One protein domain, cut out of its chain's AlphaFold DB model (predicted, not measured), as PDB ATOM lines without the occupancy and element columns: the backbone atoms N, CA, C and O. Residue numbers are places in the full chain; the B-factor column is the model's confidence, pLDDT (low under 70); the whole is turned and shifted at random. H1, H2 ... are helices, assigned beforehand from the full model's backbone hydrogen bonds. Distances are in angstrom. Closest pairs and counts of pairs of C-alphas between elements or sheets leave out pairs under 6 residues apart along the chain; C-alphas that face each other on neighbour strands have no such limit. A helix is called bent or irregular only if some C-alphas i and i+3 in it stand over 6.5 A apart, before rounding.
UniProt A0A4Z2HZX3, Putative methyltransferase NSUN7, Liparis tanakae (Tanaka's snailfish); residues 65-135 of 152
ATOM      1  N   TYR A  65     106.318  78.285  78.133       95.38
ATOM      2  CA  TYR A  65     105.514  77.130  77.731       95.38
ATOM      3  C   TYR A  65     105.699  75.933  78.672       95.38
ATOM      4  O   TYR A  65     104.719  75.275  79.007       95.38
ATOM      5  N   LEU A  66     106.922  75.679  79.150       94.56
ATOM      6  CA  LEU A  66     107.201  74.630  80.136       94.56
ATOM      7  C   LEU A  66     106.533  74.908  81.487       94.56
ATOM      8  O   LEU A  66     105.969  74.004  82.097       94.56
ATOM      9  N   LEU A  67     106.571  76.150  81.971       96.19
ATOM     10  CA  LEU A  67     105.871  76.499  83.205       96.19
ATOM     11  C   LEU A  67     104.348  76.390  83.017       96.19
ATOM     12  O   LEU A  67     103.663  75.809  83.858       96.19
ATOM     13  N   ALA A  68     103.828  76.895  81.896       96.62
ATOM     14  CA  ALA A  68     102.412  76.828  81.559       96.62
ATOM     15  C   ALA A  68     101.919  75.380  81.440       96.62
ATOM     16  O   ALA A  68     100.830  75.073  81.917       96.62
ATOM     17  N   SER A  69     102.718  74.472  80.869       94.81
ATOM     18  CA  SER A  69     102.350  73.059  80.750       94.81
ATOM     19  C   SER A  69     102.259  72.376  82.115       94.81
ATOM     20  O   SER A  69     101.295  71.657  82.361       94.81
ATOM     21  N   VAL A  70     103.176  72.665  83.045       95.31
ATOM     22  CA  VAL A  70     103.107  72.165  84.429       95.31
ATOM     23  C   VAL A  70     101.868  72.705  85.151       95.31
ATOM     24  O   VAL A  70     101.147  71.948  85.807       95.31
ATOM     25  N   ILE A  71     101.577  74.006  85.008       95.69
ATOM     26  CA  ILE A  71     100.373  74.628  85.581       95.69
ATOM     27  C   ILE A  71      99.113  73.976  84.998       95.69
ATOM     28  O   ILE A  71      98.228  73.575  85.757       95.69
ATOM     29  N   PHE A  72      99.035  73.834  83.674       95.38
ATOM     30  CA  PHE A  72      97.926  73.177  82.986       95.38
ATOM     31  C   PHE A  72      97.745  71.748  83.495       95.38
ATOM     32  O   PHE A  72      96.654  71.389  83.931       95.38
ATOM     33  N   GLN A  73      98.818  70.958  83.528       93.62
ATOM     34  CA  GLN A  73      98.781  69.557  83.929       93.62
ATOM     35  C   GLN A  73      98.244  69.387  85.356       93.62
ATOM     36  O   GLN A  73      97.404  68.524  85.610       93.62
ATOM     37  N   ASN A  74      98.638  70.259  86.283       93.69
ATOM     38  CA  ASN A  74      98.138  70.216  87.654       93.69
ATOM     39  C   ASN A  74      96.642  70.547  87.767       93.69
ATOM     40  O   ASN A  74      95.937  69.940  88.581       93.69
ATOM     41  N   ASN A  75      96.152  71.469  86.938       92.56
ATOM     42  CA  ASN A  75      94.799  72.015  87.043       92.56
ATOM     43  C   ASN A  75      93.784  71.368  86.090       92.56
ATOM     44  O   ASN A  75      92.580  71.512  86.302       92.56
ATOM     45  N   HIS A  76      94.225  70.645  85.056       90.81
ATOM     46  CA  HIS A  76      93.311  70.070  84.078       90.81
ATOM     47  C   HIS A  76      92.416  68.993  84.708       90.81
ATOM     48  O   HIS A  76      92.842  68.161  85.513       90.81
ATOM     49  N   LEU A  77      91.139  69.009  84.334       87.56
ATOM     50  CA  LEU A  77      90.207  67.950  84.701       87.56
ATOM     51  C   LEU A  77      90.193  66.902  83.602       87.56
ATOM     52  O   LEU A  77      89.902  67.203  82.443       87.56
ATOM     53  N   GLU A  78      90.525  65.682  83.985       83.69
ATOM     54  CA  GLU A  78      90.633  64.560  83.074       83.69
ATOM     55  C   GLU A  78      89.236  64.146  82.586       83.69
ATOM     56  O   GLU A  78      88.322  63.928  83.385       83.69
ATOM     57  N   LYS A  79      89.054  64.060  81.262       83.69
ATOM     58  CA  LYS A  79      87.800  63.578  80.668       83.69
ATOM     59  C   LYS A  79      87.680  62.054  80.870       83.69
ATOM     60  O   LYS A  79      88.707  61.355  80.841       83.69
ATOM     61  N   PRO A  80      86.454  61.510  81.026       81.56
ATOM     62  CA  PRO A  80      86.229  60.067  81.003       81.56
ATOM     63  C   PRO A  80      86.835  59.445  79.744       81.56
ATOM     64  O   PRO A  80      86.775  60.053  78.679       81.56
ATOM     65  N   ALA A  81      87.380  58.231  79.851       78.88
ATOM     66  CA  ALA A  81      88.099  57.582  78.748       78.88
ATOM     67  C   ALA A  81      87.282  57.515  77.442       78.88
ATOM     68  O   ALA A  81      87.833  57.692  76.365       78.88
ATOM     69  N   VAL A  82      85.961  57.344  77.541       78.62
ATOM     70  CA  VAL A  82      85.041  57.293  76.390       78.62
ATOM     71  C   VAL A  82      84.890  58.621  75.634       78.62
ATOM     72  O   VAL A  82      84.478  58.616  74.481       78.62
ATOM     73  N   HIS A  83      85.218  59.749  76.265       78.25
ATOM     74  CA  HIS A  83      85.137  61.094  75.679       78.25
ATOM     75  C   HIS A  83      86.512  61.752  75.532       78.25
ATOM     76  O   HIS A  83      86.614  62.918  75.153       78.25
ATOM     77  N   ARG A  84      87.580  61.034  75.887       82.31
ATOM     78  CA  ARG A  84      88.942  61.543  75.838       82.31
ATOM     79  C   ARG A  84      89.547  61.209  74.487       82.31
ATOM     80  O   ARG A  84      89.988  60.086  74.266       82.31
ATOM     81  N   LEU A  85      89.582  62.206  73.615       82.75
ATOM     82  CA  LEU A  85      90.156  62.066  72.282       82.75
ATOM     83  C   LEU A  85      91.645  62.452  72.253       82.75
ATOM     84  O   LEU A  85      92.419  61.872  71.499       82.75
ATOM     85  N   VAL A  86      92.066  63.340  73.162       85.56
ATOM     86  CA  VAL A  86      93.471  63.692  73.417       85.56
ATOM     87  C   VAL A  86      93.847  63.310  74.849       85.56
ATOM     88  O   VAL A  86      93.116  63.605  75.795       85.56
ATOM     89  N   ASN A  87      94.992  62.643  75.023       86.00
ATOM     90  CA  ASN A  87      95.525  62.294  76.339       86.00
ATOM     91  C   ASN A  87      96.710  63.198  76.707       86.00
ATOM     92  O   ASN A  87      97.737  63.169  76.035       86.00
ATOM     93  N   TYR A  88      96.573  63.952  77.797       86.94
ATOM     94  CA  TYR A  88      97.615  64.842  78.326       86.94
ATOM     95  C   TYR A  88      98.549  64.159  79.337       86.94
ATOM     96  O   TYR A  88      99.474  64.778  79.849       86.94
ATOM     97  N   GLY A  89      98.328  62.872  79.619       84.31
ATOM     98  CA  GLY A  89      99.041  62.142  80.659       84.31
ATOM     99  C   GLY A  89      98.381  62.286  82.029       84.31
ATOM    100  O   GLY A  89      97.538  63.152  82.262       84.31
ATOM    101  N   ASN A  90      98.771  61.405  82.949       82.81
ATOM    102  CA  ASN A  90      98.065  61.202  84.219       82.81
ATOM    103  C   ASN A  90      98.807  61.827  85.412       82.81
ATOM    104  O   ASN A  90      98.429  61.624  86.566       82.81
ATOM    105  N   GLU A  91      99.897  62.548  85.151       85.44
ATOM    106  CA  GLU A  91     100.717  63.153  86.195       85.44
ATOM    107  C   GLU A  91      99.971  64.330  86.826       85.44
ATOM    108  O   GLU A  91      99.383  65.150  86.122       85.44
ATOM    109  N   ARG A  92      99.951  64.404  88.158       85.69
ATOM    110  CA  ARG A  92      99.291  65.471  88.922       85.69
ATOM    111  C   ARG A  92     100.154  65.837  90.119       85.69
ATOM    112  O   ARG A  92     100.849  64.983  90.663       85.69
ATOM    113  N   GLY A  93     100.081  67.094  90.545       85.62
ATOM    114  CA  GLY A  93     100.896  67.588  91.656       85.62
ATOM    115  C   GLY A  93     102.373  67.727  91.290       85.62
ATOM    116  O   GLY A  93     103.235  67.578  92.152       85.62
ATOM    117  N   LEU A  94     102.663  67.997  90.016       88.75
ATOM    118  CA  LEU A  94     104.008  68.299  89.553       88.75
ATOM    119  C   LEU A  94     104.536  69.547  90.276       88.75
ATOM    120  O   LEU A  94     103.795  70.531  90.403       88.75
ATOM    121  N   PRO A  95     105.792  69.532  90.755       88.94
ATOM    122  CA  PRO A  95     106.379  70.695  91.398       88.94
ATOM    123  C   PRO A  95     106.479  71.837  90.384       88.94
ATOM    124  O   PRO A  95     106.987  71.661  89.278       88.94
ATOM    125  N   LEU A  96     105.992  73.014  90.772       87.12
ATOM    126  CA  LEU A  96     106.152  74.220  89.968       87.12
ATOM    127  C   LEU A  96     107.633  74.625  89.963       87.12
ATOM    128  O   LEU A  96     108.222  74.740  91.042       87.12
ATOM    129  N   PRO A  97     108.244  74.847  88.785       84.00
ATOM    130  CA  PRO A  97     109.563  75.453  88.693       84.00
ATOM    131  C   PRO A  97     109.602  76.777  89.459       84.00
ATOM    132  O   PRO A  97     108.703  77.606  89.319       84.00
ATOM    133  N   GLU A  98     110.649  76.991  90.252       83.44
ATOM    134  CA  GLU A  98     110.855  78.269  90.926       83.44
ATOM    135  C   GLU A  98     111.254  79.320  89.881       83.44
ATOM    136  O   GLU A  98     112.321  79.240  89.265       83.44
ATOM    137  N   VAL A  99     110.371  80.288  89.652       84.88
ATOM    138  CA  VAL A  99     110.586  81.382  88.705       84.88
ATOM    139  C   VAL A  99     110.698  82.681  89.489       84.88
ATOM    140  O   VAL A  99     109.847  82.997  90.309       84.88
ATOM    141  N   LYS A 100     111.797  83.408  89.266       87.81
ATOM    142  CA  LYS A 100     112.073  84.703  89.915       87.81
ATOM    143  C   LYS A 100     111.432  85.886  89.190       87.81
ATOM    144  O   LYS A 100     111.377  86.975  89.740       87.81
ATOM    145  N   ASP A 101     111.062  85.659  87.939       92.62
ATOM    146  CA  ASP A 101     110.484  86.629  87.020       92.62
ATOM    147  C   ASP A 101     108.954  86.561  87.142       92.62
ATOM    148  O   ASP A 101     108.328  85.563  86.765       92.62
ATOM    149  N   GLU A 102     108.366  87.590  87.752       92.88
ATOM    150  CA  GLU A 102     106.929  87.643  88.024       92.88
ATOM    151  C   GLU A 102     106.124  87.783  86.729       92.88
ATOM    152  O   GLU A 102     105.059  87.175  86.599       92.88
ATOM    153  N   GLU A 103     106.644  88.519  85.746       93.31
ATOM    154  CA  GLU A 103     106.029  88.674  84.434       93.31
ATOM    155  C   GLU A 103     105.963  87.329  83.707       93.31
ATOM    156  O   GLU A 103     104.899  86.928  83.231       93.31
ATOM    157  N   MET A 104     107.069  86.577  83.698       93.62
ATOM    158  CA  MET A 104     107.123  85.228  83.133       93.62
ATOM    159  C   MET A 104     106.105  84.299  83.804       93.62
ATOM    160  O   MET A 104     105.416  83.529  83.127       93.62
ATOM    161  N   GLN A 105     106.006  84.360  85.133       94.50
ATOM    162  CA  GLN A 105     105.049  83.563  85.889       94.50
ATOM    163  C   GLN A 105     103.610  83.944  85.525       94.50
ATOM    164  O   GLN A 105     102.802  83.058  85.241       94.50
ATOM    165  N   HIS A 106     103.296  85.241  85.475       95.81
ATOM    166  CA  HIS A 106     101.974  85.737  85.101       95.81
ATOM    167  C   HIS A 106     101.579  85.275  83.694       95.81
ATOM    168  O   HIS A 106     100.507  84.694  83.515       95.81
ATOM    169  N   THR A 107     102.466  85.440  82.710       95.88
ATOM    170  CA  THR A 107     102.238  84.980  81.335       95.88
ATOM    171  C   THR A 107     102.032  83.465  81.260       95.88
ATOM    172  O   THR A 107     101.167  82.996  80.524       95.88
ATOM    173  N   ALA A 108     102.779  82.676  82.036       96.62
ATOM    174  CA  ALA A 108     102.608  81.225  82.056       96.62
ATOM    175  C   ALA A 108     101.253  80.799  82.646       96.62
ATOM    176  O   ALA A 108     100.614  79.888  82.115       96.62
ATOM    177  N   TYR A 109     100.790  81.462  83.711       96.94
ATOM    178  CA  TYR A 109      99.443  81.238  84.242       96.94
ATOM    179  C   TYR A 109      98.375  81.611  83.224       96.94
ATOM    180  O   TYR A 109      97.460  80.825  82.988       96.94
ATOM    181  N   GLU A 110      98.502  82.781  82.604       97.12
ATOM    182  CA  GLU A 110      97.570  83.238  81.581       97.12
ATOM    183  C   GLU A 110      97.470  82.230  80.432       97.12
ATOM    184  O   GLU A 110      96.367  81.820  80.070       97.12
ATOM    185  N   LEU A 111      98.604  81.748  79.917       97.19
ATOM    186  CA  LEU A 111      98.632  80.709  78.891       97.19
ATOM    187  C   LEU A 111      97.955  79.423  79.358       97.19
ATOM    188  O   LEU A 111      97.086  78.919  78.655       97.19
ATOM    189  N   ALA A 112      98.291  78.919  80.546       96.81
ATOM    190  CA  ALA A 112      97.697  77.692  81.068       96.81
ATOM    191  C   ALA A 112      96.170  77.799  81.204       96.81
ATOM    192  O   ALA A 112      95.439  76.889  80.806       96.81
ATOM    193  N   PHE A 113      95.668  78.920  81.725       96.88
ATOM    194  CA  PHE A 113      94.231  79.145  81.874       96.88
ATOM    195  C   PHE A 113      93.531  79.387  80.539       96.88
ATOM    196  O   PHE A 113      92.423  78.885  80.341       96.88
ATOM    197  N   ASN A 114      94.175  80.073  79.596       97.06
ATOM    198  CA  ASN A 114      93.664  80.205  78.237       97.06
ATOM    199  C   ASN A 114      93.579  78.836  77.551       97.06
ATOM    200  O   ASN A 114      92.547  78.520  76.959       97.06
ATOM    201  N   THR A 115      94.589  77.975  77.699       96.25
ATOM    202  CA  THR A 115      94.536  76.596  77.198       96.25
ATOM    203  C   THR A 115      93.396  75.814  77.841       96.25
ATOM    204  O   THR A 115      92.685  75.117  77.132       96.25
ATOM    205  N   LEU A 116      93.151  75.951  79.151       94.75
ATOM    206  CA  LEU A 116      92.000  75.315  79.807       94.75
ATOM    207  C   LEU A 116      90.661  75.834  79.263       94.75
ATOM    208  O   LEU A 116      89.746  75.040  79.043       94.75
ATOM    209  N   LYS A 117      90.555  77.144  79.022       95.50
ATOM    210  CA  LYS A 117      89.352  77.796  78.489       95.50
ATOM    211  C   LYS A 117      89.030  77.329  77.071       95.50
ATOM    212  O   LYS A 117      87.874  77.063  76.767       95.50
ATOM    213  N   TYR A 118      90.046  77.228  76.220       95.69
ATOM    214  CA  TYR A 118      89.896  76.857  74.812       95.69
ATOM    215  C   TYR A 118      90.221  75.387  74.545       95.69
ATOM    216  O   TYR A 118      90.383  74.997  73.394       95.69
ATOM    217  N   ARG A 119      90.304  74.562  75.593       92.44
ATOM    218  CA  ARG A 119      90.782  73.181  75.505       92.44
ATOM    219  C   ARG A 119      90.035  72.358  74.463       92.44
ATOM    220  O   ARG A 119      90.680  71.686  73.679       92.44
ATOM    221  N   GLU A 120      88.705  72.410  74.447       90.75
ATOM    222  CA  GLU A 120      87.898  71.613  73.506       90.75
ATOM    223  C   GLU A 120      88.186  71.999  72.055       90.75
ATOM    224  O   GLU A 120      88.528  71.140  71.255       90.75
ATOM    225  N   LEU A 121      88.192  73.300  71.760       93.31
ATOM    226  CA  LEU A 121      88.547  73.807  70.438       93.31
ATOM    227  C   LEU A 121      89.979  73.420  70.033       93.31
ATOM    228  O   LEU A 121      90.225  73.067  68.885       93.31
ATOM    229  N   LEU A 122      90.934  73.503  70.963       92.50
ATOM    230  CA  LEU A 122      92.321  73.120  70.703       92.50
ATOM    231  C   LEU A 122      92.448  71.615  70.429       92.50
ATOM    232  O   LEU A 122      93.175  71.242  69.513       92.50
ATOM    233  N   GLU A 123      91.734  70.768  71.179       90.31
ATOM    234  CA  GLU A 123      91.654  69.326  70.920       90.31
ATOM    235  C   GLU A 123      91.096  69.056  69.517       90.31
ATOM    236  O   GLU A 123      91.731  68.326  68.758       90.31
ATOM    237  N   ASP A 124      89.978  69.688  69.148       90.56
ATOM    238  CA  ASP A 124      89.346  69.526  67.832       90.56
ATOM    239  C   ASP A 124      90.319  69.890  66.699       90.56
ATOM    240  O   ASP A 124      90.558  69.093  65.792       90.56
ATOM    241  N   ILE A 125      90.991  71.042  66.809       91.50
ATOM    242  CA  ILE A 125      92.011  71.473  65.840       91.50
ATOM    243  C   ILE A 125      93.169  70.468  65.767       91.50
ATOM    244  O   ILE A 125      93.661  70.166  64.678       91.50
ATOM    245  N   MET A 126      93.632  69.954  66.910       88.06
ATOM    246  CA  MET A 126      94.724  68.978  66.984       88.06
ATOM    247  C   MET A 126      94.371  67.666  66.271       88.06
ATOM    248  O   MET A 126      95.227  67.084  65.596       88.06
ATOM    249  N   ILE A 127      93.123  67.216  66.399       86.69
ATOM    250  CA  ILE A 127      92.600  66.014  65.743       86.69
ATOM    251  C   ILE A 127      92.475  66.240  64.234       86.69
ATOM    252  O   ILE A 127      93.008  65.443  63.458       86.69
ATOM    253  N   ASP A 128      91.850  67.347  63.827       86.75
ATOM    254  CA  ASP A 128      91.634  67.701  62.419       86.75
ATOM    255  C   ASP A 128      92.952  67.910  61.664       86.75
ATOM    256  O   ASP A 128      93.076  67.584  60.483       86.75
ATOM    257  N   SER A 129      93.977  68.403  62.361       84.25
ATOM    258  CA  SER A 129      95.307  68.650  61.799       84.25
ATOM    259  C   SER A 129      96.164  67.379  61.646       84.25
ATOM    260  O   SER A 129      97.346  67.477  61.323       84.25
ATOM    261  N   CYS A 130      95.610  66.179  61.868       65.88
ATOM    262  CA  CYS A 130      96.279  64.874  61.734       65.88
ATOM    263  C   CYS A 130      97.531  64.650  62.610       65.88
ATOM    264  O   CYS A 130      98.218  63.641  62.434       65.88
ATOM    265  N   PHE A 131      97.828  65.505  63.594       62.78
ATOM    266  CA  PHE A 131      98.980  65.307  64.488       62.78
ATOM    267  C   PHE A 131      98.829  64.068  65.393       62.78
ATOM    268  O   PHE A 131      99.830  63.476  65.791       62.78
ATOM    269  N   PHE A 132      97.592  63.640  65.678       53.91
ATOM    270  CA  PHE A 132      97.279  62.592  66.665       53.91
ATOM    271  C   PHE A 132      96.931  61.219  66.076       53.91
ATOM    272  O   PHE A 132      96.929  60.228  66.802       53.91
ATOM    273  N   LEU A 133      96.700  61.116  64.762       51.88
ATOM    274  CA  LEU A 133      96.349  59.849  64.099       51.88
ATOM    275  C   LEU A 133      97.534  58.877  63.933       51.88
ATOM    276  O   LEU A 133      97.358  57.772  63.429       51.88
ATOM    277  N   THR A 134      98.742  59.258  64.355       49.28
ATOM    278  CA  THR A 134      99.949  58.427  64.205       49.28
ATOM    279  C   THR A 134     100.245  57.523  65.401       49.28
ATOM    280  O   THR A 134     101.171  56.716  65.319       49.28
ATOM    281  N   GLN A 135      99.470  57.589  66.490       49.44
ATOM    282  CA  GLN A 135      99.631  56.656  67.605       49.44
ATOM    283  C   GLN A 135      98.652  55.481  67.443       49.44
ATOM    284  O   GLN A 135      97.453  55.661  67.665       49.44
TER     285      GLN A 135
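Overview. This is residues 65 to 135 of the 152 residues of the protein "Putative methyltransferase NSUN7" of Liparis tanakae (Tanaka's snailfish) (UniProt A0A4Z2HZX3). Two helices cross and pack on each other, the short H1 slanting over the longer H2, while a third helix, H3, turns off from the far end of H2 at a corner. A wide loop of 26 residues, 76 to 101, leaves the end of H1, reaches out to about Val 82, folds back, and passes H1 on its side away from H2 before it comes to the start of H2. The printed part has 71 residues with three named helices, in the order H1, H2, H3, and no named strand; the class is all helix. The whole is only just loose, close to compact, with a radius of gyration of the C-alphas of 13.5 A, and it is elongated, with spans of 39 by 22 by 21 A.

Along the chain. H1 holds residues 65 to 75, 15.1 A from first to last C-alpha, and begins with C-alpha 65 at (105.514, 77.130, 77.731). After it, residues 76 to 101 hold no named element; C-alpha 82 lies in this stretch at (85.041, 57.293, 76.390). H2, the longest helix, holds residues 102 to 117 and measures 22.3 A, from C-alpha 102 at (106.929, 87.643, 88.024) to C-alpha 117. H3 holds residues 119 to 128, 14.2 A long, and ends with C-alpha 128 at (91.634, 67.701, 62.419). Residues 129 to 135 follow with no named element.

Arrangement. H1 and H2 touch, with 16 pairs of C-alphas within 8 A. Their closest C-alphas are those of Ala 68 and Ala 108, 4.4 A apart, and their centres are 8.6 A apart. They run the same way at a steep tilt of 54 degrees. H3 touches no helix, but is near H2: the two are close but not clearly touching, and their closest C-alphas, those of Thr 115 and Leu 122, are 7.7 A apart. H2 and H3 run the same way at a steep tilt of 69 degrees, only just short of about perpendicular. H1 and H3 are apart. In H1, H2 and H3 every O i to N i+4 pair is within hydrogen-bond range, and no helix is bent or irregular.

Size, cuts and confidence. The two C-alphas farthest apart in the domain are those of Val 82 and Lys 100, at 40.8 A, and both belong to the long link from H1 to H2. The C-alphas of this 26-residue stretch lie 7 to 22 A from the mean of all C-alphas. The link from H2 to H3 is tight, with 1 residue between them. The C-alphas of Tyr 65 and Gln 135, the first and last printed residues, are 23.6 A apart, and the printed part has no cut. The mean pLDDT of the printed part is 87.3; residues 130 to 135 are under 70, the model's low confidence.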